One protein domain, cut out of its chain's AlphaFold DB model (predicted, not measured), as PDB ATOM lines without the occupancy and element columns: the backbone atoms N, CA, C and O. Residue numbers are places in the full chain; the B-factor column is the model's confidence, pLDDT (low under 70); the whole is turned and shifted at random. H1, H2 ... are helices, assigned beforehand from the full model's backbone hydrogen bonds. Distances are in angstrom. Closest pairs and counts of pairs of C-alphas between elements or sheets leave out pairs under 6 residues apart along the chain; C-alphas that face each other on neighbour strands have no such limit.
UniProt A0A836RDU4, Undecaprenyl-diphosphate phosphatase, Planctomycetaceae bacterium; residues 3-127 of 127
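AT A GLANCE: This is residues 3 to 127 of the 127 residues of the protein "Undecaprenyl-diphosphate phosphatase" of Planctomycetaceae bacterium (UniProt A0A836RDU4). Two long helices, H3 and H4, form an open hairpin; the short H1 and H2 pack in turn at the end where H3 begins, and H5 swings away from that same end as a long arm. Residues 66 to 72 join the end of H3 to the start of H4, and residues 52 to 59 of H3 and 73 to 90 of H4 stand free. The printed part has 125 residues with five named helices, H1 to H5, and no named strand: all helix. It is loose, with a radius of gyration of the C-alphas of 17.3 A and spans of 47 by 38 by 27 A.

HOW THE PARTS SIT: Start with H1, residues 3 to 14, H2, residues 22 to 32, and H3, residues 37 to 65: an up and down bundle, each helix running against the one before. H1 and H2 touch, closest at the C-alphas of Val 8 and Thr 26, 5.2 A, at a shallow tilt of 32 degrees, only just short of steep. H2 touches residues 37 to 45 of H3 alone, closest at the C-alphas of Gly 30 and Ala 40, 4.8 A, at a shallow tilt of 29 degrees. Residues 95 to 99 of H4, residues 73 to 99, touch residues 37 to 41 of H3, closest at the C-alphas of Arg 37 and Gly 99, 6.4 A; this hairpin runs opposite ways at 13 degrees, a shallow tilt. H5, residues 103 to 126, touches no helix; it is near H2, and its C-alpha 103 is 6.0 A from C-alpha 97 of H4, close but not clearly touching. Every O i to N i+4 pair is within hydrogen-bond range in H1, H2, H4 and H5; in H3, 22 of 25 are.

IN THESE COORDINATES: Find C-alpha 3 at (-25.813, 17.791, -3.001), where H1 begins. H3 runs 41.9 A; H4 runs 38.3 A, with a kink of 27 degrees near residue 88. H5 runs 34.9 A to C-alpha 126 at (-27.123, -28.628, -11.746).

THE WHOLE: The C-alphas of Gly 3 and Arg 127, the two farthest apart, are 49.6 A apart. The printed part has no cut and no long link. Residues 126 to 127 are under pLDDT 70.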
ATOM      1  N   GLY A   3     -26.800  18.882  -3.067       87.81
ATOM      2  CA  GLY A   3     -25.813  17.791  -3.001       87.81
ATOM      3  C   GLY A   3     -26.392  16.431  -2.571       87.81
ATOM      4  O   GLY A   3     -26.203  15.456  -3.295       87.81
ATOM      5  N   PRO A   4     -27.168  16.351  -1.471       90.06
ATOM      6  CA  PRO A   4     -27.811  15.106  -1.049       90.06
ATOM      7  C   PRO A   4     -28.738  14.489  -2.107       90.06
ATOM      8  O   PRO A   4     -28.757  13.273  -2.270       90.06
ATOM      9  N   ALA A   5     -29.471  15.311  -2.867       92.94
ATOM     10  CA  ALA A   5     -30.385  14.827  -3.903       92.94
ATOM     11  C   ALA A   5     -29.636  14.143  -5.061       92.94
ATOM     12  O   ALA A   5     -30.079  13.102  -5.543       92.94
ATOM     13  N   TRP A   6     -28.479  14.683  -5.461       94.75
ATOM     14  CA  TRP A   6     -27.625  14.076  -6.488       94.75
ATOM     15  C   TRP A   6     -27.074  12.718  -6.058       94.75
ATOM     16  O   TRP A   6     -27.158  11.757  -6.821       94.75
ATOM     17  N   VAL A   7     -26.575  12.614  -4.822       95.50
ATOM     18  CA  VAL A   7     -26.058  11.346  -4.282       95.50
ATOM     19  C   VAL A   7     -27.169  10.298  -4.229       95.50
ATOM     20  O   VAL A   7     -26.981   9.178  -4.697       95.50
ATOM     21  N   VAL A   8     -28.358  10.655  -3.735       96.56
ATOM     22  CA  VAL A   8     -29.495   9.723  -3.723       96.56
ATOM     23  C   VAL A   8     -29.891   9.297  -5.141       96.56
ATOM     24  O   VAL A   8     -30.165   8.118  -5.357       96.56
ATOM     25  N   GLY A   9     -29.884  10.212  -6.114       94.88
ATOM     26  CA  GLY A   9     -30.159   9.896  -7.519       94.88
ATOM     27  C   GLY A   9     -29.161   8.901  -8.123       94.88
ATOM     28  O   GLY A   9     -29.569   7.958  -8.799       94.88
ATOM     29  N   MET A  10     -27.868   9.043  -7.818       95.00
ATOM     30  CA  MET A  10     -26.838   8.074  -8.222       95.00
ATOM     31  C   MET A  10     -27.055   6.696  -7.584       95.00
ATOM     32  O   MET A  10     -26.885   5.669  -8.231       95.00
ATOM     33  N   PHE A  11     -27.490   6.640  -6.326       95.56
ATOM     34  CA  PHE A  11     -27.837   5.362  -5.697       95.56
ATOM     35  C   PHE A  11     -29.130   4.760  -6.249       95.56
ATOM     36  O   PHE A  11     -29.270   3.537  -6.298       95.56
ATOM     37  N   GLN A  12     -30.065   5.592  -6.709       95.75
ATOM     38  CA  GLN A  12     -31.256   5.115  -7.398       95.75
ATOM     39  C   GLN A  12     -30.915   4.451  -8.736       95.75
ATOM     40  O   GLN A  12     -31.530   3.439  -9.062       95.75
ATOM     41  N   SER A  13     -29.941   4.962  -9.495       93.12
ATOM     42  CA  SER A  13     -29.529   4.312 -10.746       93.12
ATOM     43  C   SER A  13     -28.836   2.970 -10.502       93.12
ATOM     44  O   SER A  13     -29.068   2.026 -11.252       93.12
ATOM     45  N   MET A  14     -28.079   2.819  -9.408       92.38
ATOM     46  CA  MET A  14     -27.535   1.512  -9.004       92.38
ATOM     47  C   MET A  14     -28.630   0.479  -8.707       92.38
ATOM     48  O   MET A  14     -28.426  -0.718  -8.911       92.38
ATOM     49  N   ALA A  15     -29.817   0.923  -8.287       91.38
ATOM     50  CA  ALA A  15     -30.956   0.042  -8.054       91.38
ATOM     51  C   ALA A  15     -31.621  -0.495  -9.336       91.38
ATOM     52  O   ALA A  15     -32.588  -1.247  -9.241       91.38
ATOM     53  N   LEU A  16     -31.114  -0.139 -10.523       89.06
ATOM     54  CA  LEU A  16     -31.490  -0.794 -11.781       89.06
ATOM     55  C   LEU A  16     -30.946  -2.225 -11.874       89.06
ATOM     56  O   LEU A  16     -31.475  -3.024 -12.643       89.06
ATOM     57  N   VAL A  17     -29.907  -2.560 -11.099       92.00
ATOM     58  CA  VAL A  17     -29.403  -3.934 -11.014       92.00
ATOM     59  C   VAL A  17     -30.497  -4.827 -10.408       92.00
ATOM     60  O   VAL A  17     -30.942  -4.562  -9.285       92.00
ATOM     61  N   PRO A  18     -30.937  -5.892 -11.106       87.88
ATOM     62  CA  PRO A  18     -31.991  -6.768 -10.609       87.88
ATOM     63  C   PRO A  18     -31.673  -7.324  -9.219       87.88
ATOM     64  O   PRO A  18     -30.574  -7.809  -8.959       87.88
ATOM     65  N   GLY A  19     -32.652  -7.252  -8.316       87.19
ATOM     66  CA  GLY A  19     -32.510  -7.693  -6.927       87.19
ATOM     67  C   GLY A  19     -31.962  -6.631  -5.967       87.19
ATOM     68  O   GLY A  19     -32.102  -6.798  -4.754       87.19
ATOM     69  N   VAL A  20     -31.418  -5.511  -6.458       92.19
ATOM     70  CA  VAL A  20     -31.028  -4.392  -5.590       92.19
ATOM     71  C   VAL A  20     -32.273  -3.641  -5.118       92.19
ATOM     72  O   VAL A  20     -33.117  -3.202  -5.897       92.19
ATOM     73  N   SER A  21     -32.394  -3.470  -3.801       92.75
ATOM     74  CA  SER A  21     -33.514  -2.739  -3.213       92.75
ATOM     75  C   SER A  21     -33.391  -1.242  -3.499       92.75
ATOM     76  O   SER A  21     -32.523  -0.566  -2.940       92.75
ATOM     77  N   ARG A  22     -34.301  -0.697  -4.316       94.25
ATOM     78  CA  ARG A  22     -34.355   0.745  -4.597       94.25
ATOM     79  C   ARG A  22     -34.548   1.569  -3.334       94.25
ATOM     80  O   ARG A  22     -33.738   2.449  -3.077       94.25
ATOM     81  N   SER A  23     -35.578   1.274  -2.534       93.06
ATOM     82  CA  SER A  23     -35.850   2.016  -1.295       93.06
ATOM     83  C   SER A  23     -34.703   1.900  -0.292       93.06
ATOM     84  O   SER A  23     -34.360   2.899   0.334       93.06
ATOM     85  N   GLY A  24     -34.078   0.724  -0.164       93.31
ATOM     86  CA  GLY A  24     -32.901   0.536   0.683       93.31
ATOM     87  C   GLY A  24     -31.719   1.394   0.231       93.31
ATOM     88  O   GLY A  24     -31.147   2.113   1.046       93.31
ATOM     89  N   SER A  25     -31.412   1.383  -1.069       94.94
ATOM     90  CA  SER A  25     -30.287   2.129  -1.654       94.94
ATOM     91  C   SER A  25     -30.453   3.640  -1.496       94.94
ATOM     92  O   SER A  25     -29.530   4.323  -1.057       94.94
ATOM     93  N   THR A  26     -31.641   4.176  -1.786       96.44
ATOM     94  CA  THR A  26     -31.909   5.620  -1.706       96.44
ATOM     95  C   THR A  26     -32.037   6.125  -0.269       96.44
ATOM     96  O   THR A  26     -31.578   7.227   0.028       96.44
ATOM     97  N   ILE A  27     -32.603   5.329   0.649       95.38
ATOM     98  CA  ILE A  27     -32.638   5.675   2.081       95.38
ATOM     99  C   ILE A  27     -31.224   5.638   2.662       95.38
ATOM    100  O   ILE A  27     -30.826   6.590   3.327       95.38
ATOM    101  N   ALA A  28     -30.447   4.585   2.382       94.44
ATOM    102  CA  ALA A  28     -29.066   4.472   2.849       94.44
ATOM    103  C   ALA A  28     -28.200   5.632   2.339       94.44
ATOM    104  O   ALA A  28     -27.485   6.243   3.129       94.44
ATOM    105  N   ALA A  29     -28.330   6.000   1.061       95.81
ATOM    106  CA  ALA A  29     -27.662   7.167   0.491       95.81
ATOM    107  C   ALA A  29     -28.068   8.468   1.193       95.81
ATOM    108  O   ALA A  29     -27.217   9.287   1.531       95.81
ATOM    109  N   GLY A  30     -29.362   8.650   1.472       95.31
ATOM    110  CA  GLY A  30     -29.829   9.840   2.172       95.31
ATOM    111  C   GLY A  30     -29.263   9.950   3.585       95.31
ATOM    112  O   GLY A  30     -28.751  11.004   3.964       95.31
ATOM    113  N   LEU A  31     -29.259   8.844   4.331       93.81
ATOM    114  CA  LEU A  31     -28.630   8.771   5.651       93.81
ATOM    115  C   LEU A  31     -27.118   9.020   5.582       93.81
ATOM    116  O   LEU A  31     -26.586   9.750   6.412       93.81
ATOM    117  N   PHE A  32     -26.439   8.470   4.571       94.25
ATOM    118  CA  PHE A  32     -25.008   8.670   4.341       94.25
ATOM    119  C   PHE A  32     -24.657  10.145   4.101       94.25
ATOM    120  O   PHE A  32     -23.624  10.622   4.556       94.25
ATOM    121  N   THR A  33     -25.550  10.901   3.458       94.81
ATOM    122  CA  THR A  33     -25.398  12.357   3.273       94.81
ATOM    123  C   THR A  33     -25.795  13.194   4.499       94.81
ATOM    124  O   THR A  33     -25.799  14.422   4.423       94.81
ATOM    125  N   GLY A  34     -26.148  12.556   5.621       93.38
ATOM    126  CA  GLY A  34     -26.518  13.224   6.871       93.38
ATOM    127  C   GLY A  34     -27.987  13.646   6.975       93.38
ATOM    128  O   GLY A  34     -28.332  14.415   7.873       93.38
ATOM    129  N   MET A  35     -28.874  13.176   6.088       93.69
ATOM    130  CA  MET A  35     -30.307  13.452   6.229       93.69
ATOM    131  C   MET A  35     -30.883  12.765   7.471       93.69
ATOM    132  O   MET A  35     -30.509  11.643   7.815       93.69
ATOM    133  N   GLN A  36     -31.872  13.405   8.100       93.31
ATOM    134  CA  GLN A  36     -32.699  12.746   9.112       93.31
ATOM    135  C   GLN A  36     -33.450  11.558   8.497       93.31
ATOM    136  O   GLN A  36     -33.774  11.565   7.306       93.31
ATOM    137  N   ARG A  37     -33.747  10.531   9.301       90.62
ATOM    138  CA  ARG A  37     -34.348   9.272   8.823       90.62
ATOM    139  C   ARG A  37     -35.681   9.503   8.130       90.62
ATOM    140  O   ARG A  37     -35.928   8.946   7.061       90.62
ATOM    141  N   GLU A  38     -36.507  10.361   8.706       91.38
ATOM    142  CA  GLU A  38     -37.822  10.740   8.200       91.38
ATOM    143  C   GLU A  38     -37.691  11.465   6.855       91.38
ATOM    144  O   GLU A  38     -38.401  11.138   5.900       91.38
ATOM    145  N   ALA A  39     -36.729  12.387   6.746       93.31
ATOM    146  CA  ALA A  39     -36.447  13.124   5.518       93.31
ATOM    147  C   ALA A  39     -35.908  12.207   4.409       93.31
ATOM    148  O   ALA A  39     -36.431  12.231   3.297       93.31
ATOM    149  N   ALA A  40     -34.931  11.344   4.712       94.19
ATOM    150  CA  ALA A  40     -34.378  10.372   3.765       94.19
ATOM    151  C   ALA A  40     -35.453   9.399   3.252       94.19
ATOM    152  O   ALA A  40     -35.522   9.100   2.059       94.19
ATOM    153  N   THR A  41     -36.327   8.940   4.151       93.25
ATOM    154  CA  THR A  41     -37.457   8.055   3.829       93.25
ATOM    155  C   THR A  41     -38.471   8.747   2.927       93.25
ATOM    156  O   THR A  41     -38.849   8.207   1.889       93.25
ATOM    157  N   THR A  42     -38.876   9.966   3.288       93.94
ATOM    158  CA  THR A  42     -39.840  10.760   2.517       93.94
ATOM    159  C   THR A  42     -39.293  11.071   1.130       93.94
ATOM    160  O   THR A  42     -39.964  10.820   0.130       93.94
ATOM    161  N   PHE A  43     -38.044  11.534   1.058       94.81
ATOM    162  CA  PHE A  43     -37.371  11.825  -0.202       94.81
ATOM    163  C   PHE A  43     -37.303  10.581  -1.094       94.81
ATOM    164  O   PHE A  43     -37.720  10.637  -2.248       94.81
ATOM    165  N   SER A  44     -36.879   9.441  -0.538       95.06
ATOM    166  CA  SER A  44     -36.837   8.149  -1.229       95.06
ATOM    167  C   SER A  44     -38.190   7.742  -1.826       95.06
ATOM    168  O   SER A  44     -38.242   7.229  -2.945       95.06
ATOM    169  N   PHE A  45     -39.303   7.961  -1.121       93.06
ATOM    170  CA  PHE A  45     -40.625   7.645  -1.663       93.06
ATOM    171  C   PHE A  45     -41.090   8.630  -2.727       93.06
ATOM    172  O   PHE A  45     -41.660   8.189  -3.721       93.06
ATOM    173  N   LEU A  46     -40.806   9.923  -2.580       94.81
ATOM    174  CA  LEU A  46     -41.187  10.922  -3.581       94.81
ATOM    175  C   LEU A  46     -40.503  10.669  -4.927       94.81
ATOM    176  O   LEU A  46     -41.176  10.628  -5.953       94.81
ATOM    177  N   ILE A  47     -39.192  10.413  -4.928       95.00
ATOM    178  CA  ILE A  47     -38.440  10.132  -6.166       95.00
ATOM    179  C   ILE A  47     -38.799   8.778  -6.796       95.00
ATOM    180  O   ILE A  47     -38.539   8.549  -7.979       95.00
ATOM    181  N   ALA A  48     -39.419   7.880  -6.026       93.75
ATOM    182  CA  ALA A  48     -39.924   6.611  -6.530       93.75
ATOM    183  C   ALA A  48     -41.080   6.781  -7.501       93.75
ATOM    184  O   ALA A  48     -41.195   6.005  -8.443       93.75
ATOM    185  N   ILE A  49     -41.963   7.742  -7.219       94.62
ATOM    186  CA  ILE A  49     -43.220   7.927  -7.938       94.62
ATOM    187  C   ILE A  49     -42.952   8.119  -9.436       94.62
ATOM    188  O   ILE A  49     -43.444   7.296 -10.206       94.62
ATOM    189  N   PRO A  50     -42.140   9.103  -9.881       94.69
ATOM    190  CA  PRO A  50     -41.878   9.281 -11.307       94.69
ATOM    191  C   PRO A  50     -41.110   8.102 -11.917       94.69
ATOM    192  O   PRO A  50     -41.389   7.723 -13.050       94.69
ATOM    193  N   ALA A  51     -40.189   7.478 -11.175       93.44
ATOM    194  CA  ALA A  51     -39.405   6.353 -11.681       93.44
ATOM    195  C   ALA A  51     -40.265   5.100 -11.929       93.44
ATOM    196  O   ALA A  51     -40.208   4.506 -13.004       93.44
ATOM    197  N   ILE A  52     -41.093   4.717 -10.953       93.56
ATOM    198  CA  ILE A  52     -41.969   3.541 -11.042       93.56
ATOM    199  C   ILE A  52     -43.125   3.810 -12.005       93.56
ATOM    200  O   ILE A  52     -43.451   2.935 -12.802       93.56
ATOM    201  N   ALA A  53     -43.723   5.007 -11.980       95.69
ATOM    202  CA  ALA A  53     -44.784   5.366 -12.920       95.69
ATOM    203  C   ALA A  53     -44.274   5.382 -14.368       95.69
ATOM    204  O   ALA A  53     -44.950   4.862 -15.253       95.69
ATOM    205  N   GLY A  54     -43.069   5.914 -14.606       96.12
ATOM    206  CA  GLY A  54     -42.429   5.881 -15.920       96.12
ATOM    207  C   GLY A  54     -42.179   4.454 -16.410       96.12
ATOM    208  O   GLY A  54     -42.536   4.128 -17.541       96.12
ATOM    209  N   ALA A  55     -41.643   3.585 -15.545       93.44
ATOM    210  CA  ALA A  55     -41.454   2.171 -15.866       93.44
ATOM    211  C   ALA A  55     -42.787   1.468 -16.171       93.44
ATOM    212  O   ALA A  55     -42.902   0.805 -17.197       93.44
ATOM    213  N   ALA A  56     -43.810   1.668 -15.334       94.31
ATOM    214  CA  ALA A  56     -45.135   1.081 -15.520       94.31
ATOM    215  C   ALA A  56     -45.795   1.535 -16.832       94.31
ATOM    216  O   ALA A  56     -46.378   0.719 -17.554       94.31
ATOM    217  N   LEU A  57     -45.680   2.824 -17.168       96.56
ATOM    218  CA  LEU A  57     -46.187   3.372 -18.424       96.56
ATOM    219  C   LEU A  57     -45.489   2.721 -19.620       96.56
ATOM    220  O   LEU A  57     -46.169   2.242 -20.526       96.56
ATOM    221  N   LEU A  58     -44.156   2.659 -19.600       96.12
ATOM    222  CA  LEU A  58     -43.375   2.051 -20.673       96.12
ATOM    223  C   LEU A  58     -43.766   0.583 -20.881       96.12
ATOM    224  O   LEU A  58     -44.130   0.205 -21.994       96.12
ATOM    225  N   THR A  59     -43.811  -0.210 -19.805       92.25
ATOM    226  CA  THR A  59     -44.200  -1.629 -19.877       92.25
ATOM    227  C   THR A  59     -45.632  -1.821 -20.375       92.25
ATOM    228  O   THR A  59     -45.918  -2.776 -21.093       92.25
ATOM    229  N   THR A  60     -46.544  -0.906 -20.034       92.06
ATOM    230  CA  THR A  60     -47.940  -0.971 -20.497       92.06
ATOM    231  C   THR A  60     -48.040  -0.658 -21.988       92.06
ATOM    232  O   THR A  60     -48.765  -1.332 -22.717       92.06
ATOM    233  N   VAL A  61     -47.291   0.340 -22.466       94.56
ATOM    234  CA  VAL A  61     -47.234   0.692 -23.892       94.56
ATOM    235  C   VAL A  61     -46.626  -0.445 -24.713       94.56
ATOM    236  O   VAL A  61     -47.117  -0.741 -25.801       94.56
ATOM    237  N   GLU A  62     -45.581  -1.098 -24.208       92.31
ATOM    238  CA  GLU A  62     -44.977  -2.271 -24.851       92.31
ATOM    239  C   GLU A  62     -45.963  -3.440 -24.934       92.31
ATOM    240  O   GLU A  62     -46.168  -3.977 -26.024       92.31
ATOM    241  N   ALA A  63     -46.646  -3.766 -23.830       90.50
ATOM    242  CA  ALA A  63     -47.677  -4.803 -23.804       90.50
ATOM    243  C   ALA A  63     -48.834  -4.497 -24.769       90.50
ATOM    244  O   ALA A  63     -49.330  -5.389 -25.457       90.50
ATOM    245  N   TRP A  64     -49.241  -3.229 -24.872       90.06
ATOM    246  CA  TRP A  64     -50.255  -2.799 -25.834       90.06
ATOM    247  C   TRP A  64     -49.790  -3.008 -27.279       90.06
ATOM    248  O   TRP A  64     -50.518  -3.578 -28.092       90.06
ATOM    249  N   LYS A  65     -48.564  -2.580 -27.605       92.56
ATOM    250  CA  LYS A  65     -47.979  -2.727 -28.948       92.56
ATOM    251  C   LYS A  65     -47.793  -4.189 -29.351       92.56
ATOM    252  O   LYS A  65     -47.924  -4.498 -30.531       92.56
ATOM    253  N   SER A  66     -47.528  -5.081 -28.398       91.00
ATOM    254  CA  SER A  66     -47.440  -6.523 -28.646       91.00
ATOM    255  C   SER A  66     -48.804  -7.225 -28.702       91.00
ATOM    256  O   SER A  66     -48.851  -8.454 -28.728       91.00
ATOM    257  N   GLY A  67     -49.919  -6.484 -28.661       88.50
ATOM    258  CA  GLY A  67     -51.266  -7.056 -28.659       88.50
ATOM    259  C   GLY A  67     -51.569  -7.881 -27.407       88.50
ATOM    260  O   GLY A  67     -52.306  -8.856 -27.488       88.50
ATOM    261  N   TRP A  68     -50.966  -7.529 -26.267       84.50
ATOM    262  CA  TRP A  68     -51.061  -8.212 -24.969       84.50
ATOM    263  C   TRP A  68     -50.510  -9.647 -24.919       84.50
ATOM    264  O   TRP A  68     -50.287 -10.165 -23.826       84.50
ATOM    265  N   GLY A  69     -50.188 -10.279 -26.050       84.19
ATOM    266  CA  GLY A  69     -49.613 -11.627 -26.085       84.19
ATOM    267  C   GLY A  69     -50.456 -12.632 -25.289       84.19
ATOM    268  O   GLY A  69     -51.640 -12.810 -25.555       84.19
ATOM    269  N   SER A  70     -49.847 -13.275 -24.288       82.88
ATOM    270  CA  SER A  70     -50.515 -14.206 -23.363       82.88
ATOM    271  C   SER A  70     -51.082 -13.543 -22.096       82.88
ATOM    272  O   SER A  70     -51.557 -14.245 -21.201       82.88
ATOM    273  N   LEU A  71     -50.994 -12.215 -21.958       85.56
ATOM    274  CA  LEU A  71     -51.482 -11.499 -20.779       85.56
ATOM    275  C   LEU A  71     -53.008 -11.427 -20.801       85.56
ATOM    276  O   LEU A  71     -53.614 -10.770 -21.643       85.56
ATOM    277  N   GLN A  72     -53.635 -12.077 -19.827       89.25
ATOM    278  CA  GLN A  72     -55.078 -12.010 -19.634       89.25
ATOM    279  C   GLN A  72     -55.441 -10.807 -18.742       89.25
ATOM    280  O   GLN A  72     -54.864 -10.668 -17.657       89.25
ATOM    281  N   PRO A  73     -56.425  -9.966 -19.123       87.94
ATOM    282  CA  PRO A  73     -56.782  -8.770 -18.355       87.94
ATOM    283  C   PRO A  73     -57.187  -9.050 -16.902       87.94
ATOM    284  O   PRO A  73     -56.850  -8.281 -16.004       87.94
ATOM    285  N   LEU A  74     -57.886 -10.163 -16.653       92.94
ATOM    286  CA  LEU A  74     -58.406 -10.494 -15.326       92.94
ATOM    287  C   LEU A  74     -57.287 -10.834 -14.311       92.94
ATOM    288  O   LEU A  74     -57.235 -10.171 -13.272       92.94
ATOM    289  N   PRO A  75     -56.353 -11.775 -14.580       94.19
ATOM    290  CA  PRO A  75     -55.188 -11.996 -13.719       94.19
ATOM    291  C   PRO A  75     -54.334 -10.746 -13.493       94.19
ATOM    292  O   PRO A  75     -53.894 -10.507 -12.370       94.19
ATOM    293  N   VAL A  76     -54.133  -9.924 -14.531       92.31
ATOM    294  CA  VAL A  76     -53.365  -8.672 -14.418       92.31
ATOM    295  C   VAL A  76     -54.063  -7.692 -13.472       92.31
ATOM    296  O   VAL A  76     -53.423  -7.158 -12.567       92.31
ATOM    297  N   GLY A  77     -55.377  -7.498 -13.619       93.56
ATOM    298  CA  GLY A  77     -56.160  -6.621 -12.746       93.56
ATOM    299  C   GLY A  77     -56.170  -7.084 -11.284       93.56
ATOM    300  O   GLY A  77     -55.964  -6.276 -10.377       93.56
ATOM    301  N   LEU A  78     -56.332  -8.390 -11.044       97.19
ATOM    302  CA  LEU A  78     -56.258  -8.962  -9.694       97.19
ATOM    303  C   LEU A  78     -54.854  -8.827  -9.094       97.19
ATOM    304  O   LEU A  78     -54.720  -8.448  -7.929       97.19
ATOM    305  N   GLY A  79     -53.808  -9.080  -9.883       96.31
ATOM    306  CA  GLY A  79     -52.416  -8.890  -9.474       96.31
ATOM    307  C   GLY A  79     -52.107  -7.436  -9.113       96.31
ATOM    308  O   GLY A  79     -51.468  -7.173  -8.094       96.31
ATOM    309  N   MET A  80     -52.618  -6.481  -9.892       94.94
ATOM    310  CA  MET A  80     -52.480  -5.050  -9.616       94.94
ATOM    311  C   MET A  80     -53.175  -4.659  -8.307       94.94
ATOM    312  O   MET A  80     -52.558  -4.020  -7.453       94.94
ATOM    313  N   LEU A  81     -54.433  -5.069  -8.118       97.50
ATOM    314  CA  LEU A  81     -55.209  -4.734  -6.921       97.50
ATOM    315  C   LEU A  81     -54.599  -5.348  -5.654       97.50
ATOM    316  O   LEU A  81     -54.428  -4.663  -4.645       97.50
ATOM    317  N   THR A  82     -54.232  -6.629  -5.713       97.94
ATOM    318  CA  THR A  82     -53.585  -7.322  -4.590       97.94
ATOM    319  C   THR A  82     -52.237  -6.688  -4.253       97.94
ATOM    320  O   THR A  82     -51.990  -6.374  -3.088       97.94
ATOM    321  N   SER A  83     -51.402  -6.396  -5.257       96.25
ATOM    322  CA  SER A  83     -50.116  -5.714  -5.058       96.25
ATOM    323  C   SER A  83     -50.282  -4.317  -4.464       96.25
ATOM    324  O   SER A  83     -49.488  -3.922  -3.613       96.25
ATOM    325  N   PHE A  84     -51.325  -3.576  -4.851       95.50
ATOM    326  CA  PHE A  84     -51.627  -2.267  -4.276       95.50
ATOM    327  C   PHE A  84     -51.965  -2.370  -2.781       95.50
ATOM    328  O   PHE A  84     -51.336  -1.706  -1.955       95.50
ATOM    329  N   VAL A  85     -52.906  -3.247  -2.414       97.50
ATOM    330  CA  VAL A  85     -53.346  -3.414  -1.016       97.50
ATOM    331  C   VAL A  85     -52.204  -3.911  -0.126       97.50
ATOM    332  O   VAL A  85     -51.936  -3.328   0.930       97.50
ATOM    333  N   ILE A  86     -51.494  -4.955  -0.559       97.94
ATOM    334  CA  ILE A  86     -50.359  -5.507   0.193       97.94
ATOM    335  C   ILE A  86     -49.194  -4.514   0.226       97.94
ATOM    336  O   ILE A  86     -48.556  -4.350   1.267       97.94
ATOM    337  N   GLY A  87     -48.960  -3.785  -0.866       94.94
ATOM    338  CA  GLY A  87     -47.952  -2.732  -0.950       94.94
ATOM    339  C   GLY A  87     -48.161  -1.631   0.088       94.94
ATOM    340  O   GLY A  87     -47.203  -1.232   0.749       94.94
ATOM    341  N   LEU A  88     -49.405  -1.192   0.320       94.25
ATOM    342  CA  LEU A  88     -49.722  -0.222   1.377       94.25
ATOM    343  C   LEU A  88     -49.405  -0.761   2.779       94.25
ATOM    344  O   LEU A  88     -48.879  -0.031   3.624       94.25
ATOM    345  N   ALA A  89     -49.703  -2.036   3.041       95.44
ATOM    346  CA  ALA A  89     -49.369  -2.672   4.314       95.44
ATOM    347  C   ALA A  89     -47.845  -2.783   4.504       95.44
ATOM    348  O   ALA A  89     -47.321  -2.376   5.546       95.44
ATOM    349  N   ALA A  90     -47.125  -3.247   3.480       92.81
ATOM    350  CA  ALA A  90     -45.669  -3.357   3.484       92.81
ATOM    351  C   ALA A  90     -44.987  -1.990   3.656       92.81
ATOM    352  O   ALA A  90     -44.034  -1.864   4.427       92.81
ATOM    353  N   LEU A  91     -45.515  -0.944   3.015       90.75
ATOM    354  CA  LEU A  91     -45.015   0.423   3.145       90.75
ATOM    355  C   LEU A  91     -45.087   0.915   4.595       90.75
ATOM    356  O   LEU A  91     -44.122   1.489   5.103       90.75
ATOM    357  N   ARG A  92     -46.197   0.645   5.296       91.31
ATOM    358  CA  ARG A  92     -46.341   0.991   6.720       91.31
ATOM    359  C   ARG A  92     -45.314   0.272   7.592       91.31
ATOM    360  O   ARG A  92     -44.787   0.874   8.525       91.31
ATOM    361  N   VAL A  93     -45.030  -0.999   7.306       91.12
ATOM    362  CA  VAL A  93     -43.998  -1.767   8.023       91.12
ATOM    363  C   VAL A  93     -42.616  -1.167   7.774       91.12
ATOM    364  O   VAL A  93     -41.877  -0.936   8.730       91.12
ATOM    365  N   LEU A  94     -42.296  -0.844   6.520       89.25
ATOM    366  CA  LEU A  94     -41.014  -0.251   6.149       89.25
ATOM    367  C   LEU A  94     -40.794   1.107   6.827       89.25
ATOM    368  O   LEU A  94     -39.747   1.313   7.436       89.25
ATOM    369  N   ILE A  95     -41.784   2.006   6.789       88.94
ATOM    370  CA  ILE A  95     -41.699   3.322   7.447       88.94
ATOM    371  C   ILE A  95     -41.440   3.162   8.950       88.94
ATOM    372  O   ILE A  95     -40.561   3.826   9.498       88.94
ATOM    373  N   ARG A  96     -42.151   2.240   9.615       90.88
ATOM    374  CA  ARG A  96     -41.930   1.954  11.042       90.88
ATOM    375  C   ARG A  96     -40.530   1.409  11.310       90.88
ATOM    376  O   ARG A  96     -39.878   1.862  12.247       90.88
ATOM    377  N   ALA A  97     -40.054   0.467  10.498       89.44
ATOM    378  CA  ALA A  97     -38.723  -0.110  10.659       89.44
ATOM    379  C   ALA A  97     -37.620   0.950  10.498       89.44
ATOM    380  O   ALA A  97     -36.679   0.983  11.291       89.44
ATOM    381  N   VAL A  98     -37.751   1.845   9.516       88.62
ATOM    382  CA  VAL A  98     -36.781   2.926   9.295       88.62
ATOM    383  C   VAL A  98     -36.819   3.949  10.430       88.62
ATOM    384  O   VAL A  98     -35.757   4.292  10.951       88.62
ATOM    385  N   GLY A  99     -38.009   4.373  10.869       87.88
ATOM    386  CA  GLY A  99     -38.160   5.296  12.002       87.88
ATOM    387  C   GLY A  99     -37.563   4.748  13.304       87.88
ATOM    388  O   GLY A  99     -36.967   5.486  14.079       87.88
ATOM    389  N   GLN A 100     -37.614   3.428  13.509       90.81
ATOM    390  CA  GLN A 100     -36.981   2.755  14.650       90.81
ATOM    391  C   GLN A 100     -35.467   2.508  14.475       90.81
ATOM    392  O   GLN A 100     -34.849   1.881  15.333       90.81
ATOM    393  N   GLY A 101     -34.852   2.926  13.363       87.56
ATOM    394  CA  GLY A 101     -33.438   2.648  13.075       87.56
ATOM    395  C   GLY A 101     -33.138   1.169  12.787       87.56
ATOM    396  O   GLY A 101     -31.988   0.734  12.838       87.56
ATOM    397  N   ARG A 102     -34.164   0.378  12.459       91.31
ATOM    398  CA  ARG A 102     -34.100  -1.083  12.278       91.31
ATOM    399  C   ARG A 102     -33.881  -1.499  10.824       91.31
ATOM    400  O   ARG A 102     -34.111  -2.651  10.477       91.31
ATOM    401  N   LEU A 103     -33.396  -0.591   9.975       87.12
ATOM    402  CA  LEU A 103     -33.119  -0.879   8.563       87.12
ATOM    403  C   LEU A 103     -32.087  -2.012   8.383       87.12
ATOM    404  O   LEU A 103     -32.159  -2.763   7.418       87.12
ATOM    405  N   HIS A 104     -31.181  -2.204   9.346       90.06
ATOM    406  CA  HIS A 104     -30.228  -3.319   9.345       90.06
ATOM    407  C   HIS A 104     -30.908  -4.700   9.407       90.06
ATOM    408  O   HIS A 104     -30.435  -5.634   8.769       90.06
ATOM    409  N   TRP A 105     -32.055  -4.841  10.089       91.12
ATOM    410  CA  TRP A 105     -32.827  -6.094  10.072       91.12
ATOM    411  C   TRP A 105     -33.337  -6.423   8.671       91.12
ATOM    412  O   TRP A 105     -33.320  -7.581   8.257       91.12
ATOM    413  N   PHE A 106     -33.737  -5.399   7.915       88.88
ATOM    414  CA  PHE A 106     -34.117  -5.565   6.517       88.88
ATOM    415  C   PHE A 106     -32.918  -5.975   5.650       88.88
ATOM    416  O   PHE A 106     -33.067  -6.816   4.769       88.88
ATOM    417  N   ALA A 107     -31.715  -5.464   5.937       91.25
ATOM    418  CA  ALA A 107     -30.499  -5.890   5.246       91.25
ATOM    419  C   ALA A 107     -30.193  -7.383   5.474       91.25
ATOM    420  O   ALA A 107     -29.912  -8.093   4.509       91.25
ATOM    421  N   TYR A 108     -30.323  -7.888   6.708       94.19
ATOM    422  CA  TYR A 108     -30.170  -9.323   6.988       94.19
ATOM    423  C   TYR A 108     -31.223 -10.174   6.274       94.19
ATOM    424  O   TYR A 108     -30.889 -11.219   5.717       94.19
ATOM    425  N   TYR A 109     -32.474  -9.709   6.227       91.94
ATOM    426  CA  TYR A 109     -33.522 -10.350   5.432       91.94
ATOM    427  C   TYR A 109     -33.139 -10.426   3.942       91.94
ATOM    428  O   TYR A 109     -33.211 -11.502   3.348       91.94
ATOM    429  N   CYS A 110     -32.668  -9.327   3.345       92.31
ATOM    430  CA  CYS A 110     -32.223  -9.310   1.950       92.31
ATOM    431  C   CYS A 110     -31.037 -10.252   1.696       92.31
ATOM    432  O   CYS A 110     -31.036 -10.949   0.684       92.31
ATOM    433  N   LEU A 111     -30.059 -10.304   2.607       94.25
ATOM    434  CA  LEU A 111     -28.924 -11.227   2.510       94.25
ATOM    435  C   LEU A 111     -29.381 -12.688   2.532       94.25
ATOM    436  O   LEU A 111     -28.944 -13.471   1.690       94.25
ATOM    437  N   ALA A 112     -30.291 -13.045   3.440       96.25
ATOM    438  CA  ALA A 112     -30.839 -14.396   3.520       96.25
ATOM    439  C   ALA A 112     -31.598 -14.777   2.240       96.25
ATOM    440  O   ALA A 112     -31.322 -15.819   1.648       96.25
ATOM    441  N   VAL A 113     -32.507 -13.917   1.764       95.00
ATOM    442  CA  VAL A 113     -33.269 -14.160   0.525       95.00
ATOM    443  C   VAL A 113     -32.345 -14.239  -0.694       95.00
ATOM    444  O   VAL A 113     -32.524 -15.115  -1.540       95.00
ATOM    445  N   GLY A 114     -31.333 -13.374  -0.776       94.00
ATOM    446  CA  GLY A 114     -30.334 -13.400  -1.843       94.00
ATOM    447  C   GLY A 114     -29.538 -14.705  -1.855       94.00
ATOM    448  O   GLY A 114     -29.465 -15.367  -2.890       94.00
ATOM    449  N   ALA A 115     -29.013 -15.124  -0.700       95.31
ATOM    450  CA  ALA A 115     -28.276 -16.379  -0.564       95.31
ATOM    451  C   ALA A 115     -29.141 -17.600  -0.916       95.31
ATOM    452  O   ALA A 115     -28.697 -18.473  -1.662       95.31
ATOM    453  N   LEU A 116     -30.392 -17.633  -0.446       96.12
ATOM    454  CA  LEU A 116     -31.357 -18.682  -0.789       96.12
ATOM    455  C   LEU A 116     -31.643 -18.727  -2.292       96.12
ATOM    456  O   LEU A 116     -31.682 -19.807  -2.874       96.12
ATOM    457  N   THR A 117     -31.802 -17.567  -2.929       93.50
ATOM    458  CA  THR A 117     -32.062 -17.475  -4.373       93.50
ATOM    459  C   THR A 117     -30.869 -17.982  -5.183       93.50
ATOM    460  O   THR A 117     -31.058 -18.733  -6.140       93.50
ATOM    461  N   ILE A 118     -29.643 -17.624  -4.783       93.44
ATOM    462  CA  ILE A 118     -28.408 -18.124  -5.403       93.44
ATOM    463  C   ILE A 118     -28.307 -19.641  -5.224       93.44
ATOM    464  O   ILE A 118     -28.104 -20.356  -6.204       93.44
ATOM    465  N   GLY A 119     -28.505 -20.143  -4.003       95.00
ATOM    466  CA  GLY A 119     -28.468 -21.577  -3.713       95.00
ATOM    467  C   GLY A 119     -29.502 -22.359  -4.524       95.00
ATOM    468  O   GLY A 119     -29.160 -23.355  -5.157       95.00
ATOM    469  N   TRP A 120     -30.743 -21.869  -4.579       94.94
ATOM    470  CA  TRP A 120     -31.806 -22.453  -5.396       94.94
ATOM    471  C   TRP A 120     -31.426 -22.502  -6.879       94.94
ATOM    472  O   TRP A 120     -31.505 -23.564  -7.487       94.94
ATOM    473  N   GLN A 121     -30.956 -21.386  -7.446       92.81
ATOM    474  CA  GLN A 121     -30.547 -21.312  -8.851       92.81
ATOM    475  C   GLN A 121     -29.415 -22.287  -9.186       92.81
ATOM    476  O   GLN A 121     -29.467 -22.941 -10.228       92.81
ATOM    477  N   VAL A 122     -28.417 -22.418  -8.308       93.94
ATOM    478  CA  VAL A 122     -27.329 -23.391  -8.482       93.94
ATOM    479  C   VAL A 122     -27.882 -24.818  -8.466       93.94
ATOM    480  O   VAL A 122     -27.578 -25.591  -9.369       93.94
ATOM    481  N   LEU A 123     -28.760 -25.158  -7.517       93.00
ATOM    482  CA  LEU A 123     -29.363 -26.493  -7.428       93.00
ATOM    483  C   LEU A 123     -30.227 -26.842  -8.647       93.00
ATOM    484  O   LEU A 123     -30.174 -27.972  -9.127       93.00
ATOM    485  N   THR A 124     -31.006 -25.889  -9.163       92.25
ATOM    486  CA  THR A 124     -31.875 -26.115 -10.330       92.25
ATOM    487  C   THR A 124     -31.139 -26.113 -11.663       92.25
ATOM    488  O   THR A 124     -31.689 -26.623 -12.624       92.25
ATOM    489  N   ARG A 125     -29.941 -25.518 -11.744       78.69
ATOM    490  CA  ARG A 125     -29.100 -25.555 -12.958       78.69
ATOM    491  C   ARG A 125     -28.178 -26.772 -13.015       78.69
ATOM    492  O   ARG A 125     -27.659 -27.081 -14.080       78.69
ATOM    493  N   VAL A 126     -27.916 -27.394 -11.865       62.72
ATOM    494  CA  VAL A 126     -27.123 -28.628 -11.746       62.72
ATOM    495  C   VAL A 126     -27.998 -29.880 -11.926       62.72
ATOM    496  O   VAL A 126     -27.470 -30.953 -12.207       62.72
ATOM    497  N   ARG A 127     -29.323 -29.747 -11.793       52.16
ATOM    498  CA  ARG A 127     -30.311 -30.732 -12.257       52.16
ATOM    499  C   ARG A 127     -30.673 -30.493 -13.714       52.16
ATOM    500  O   ARG A 127     -30.944 -31.509 -14.386       52.16
TER     501      ARG A 127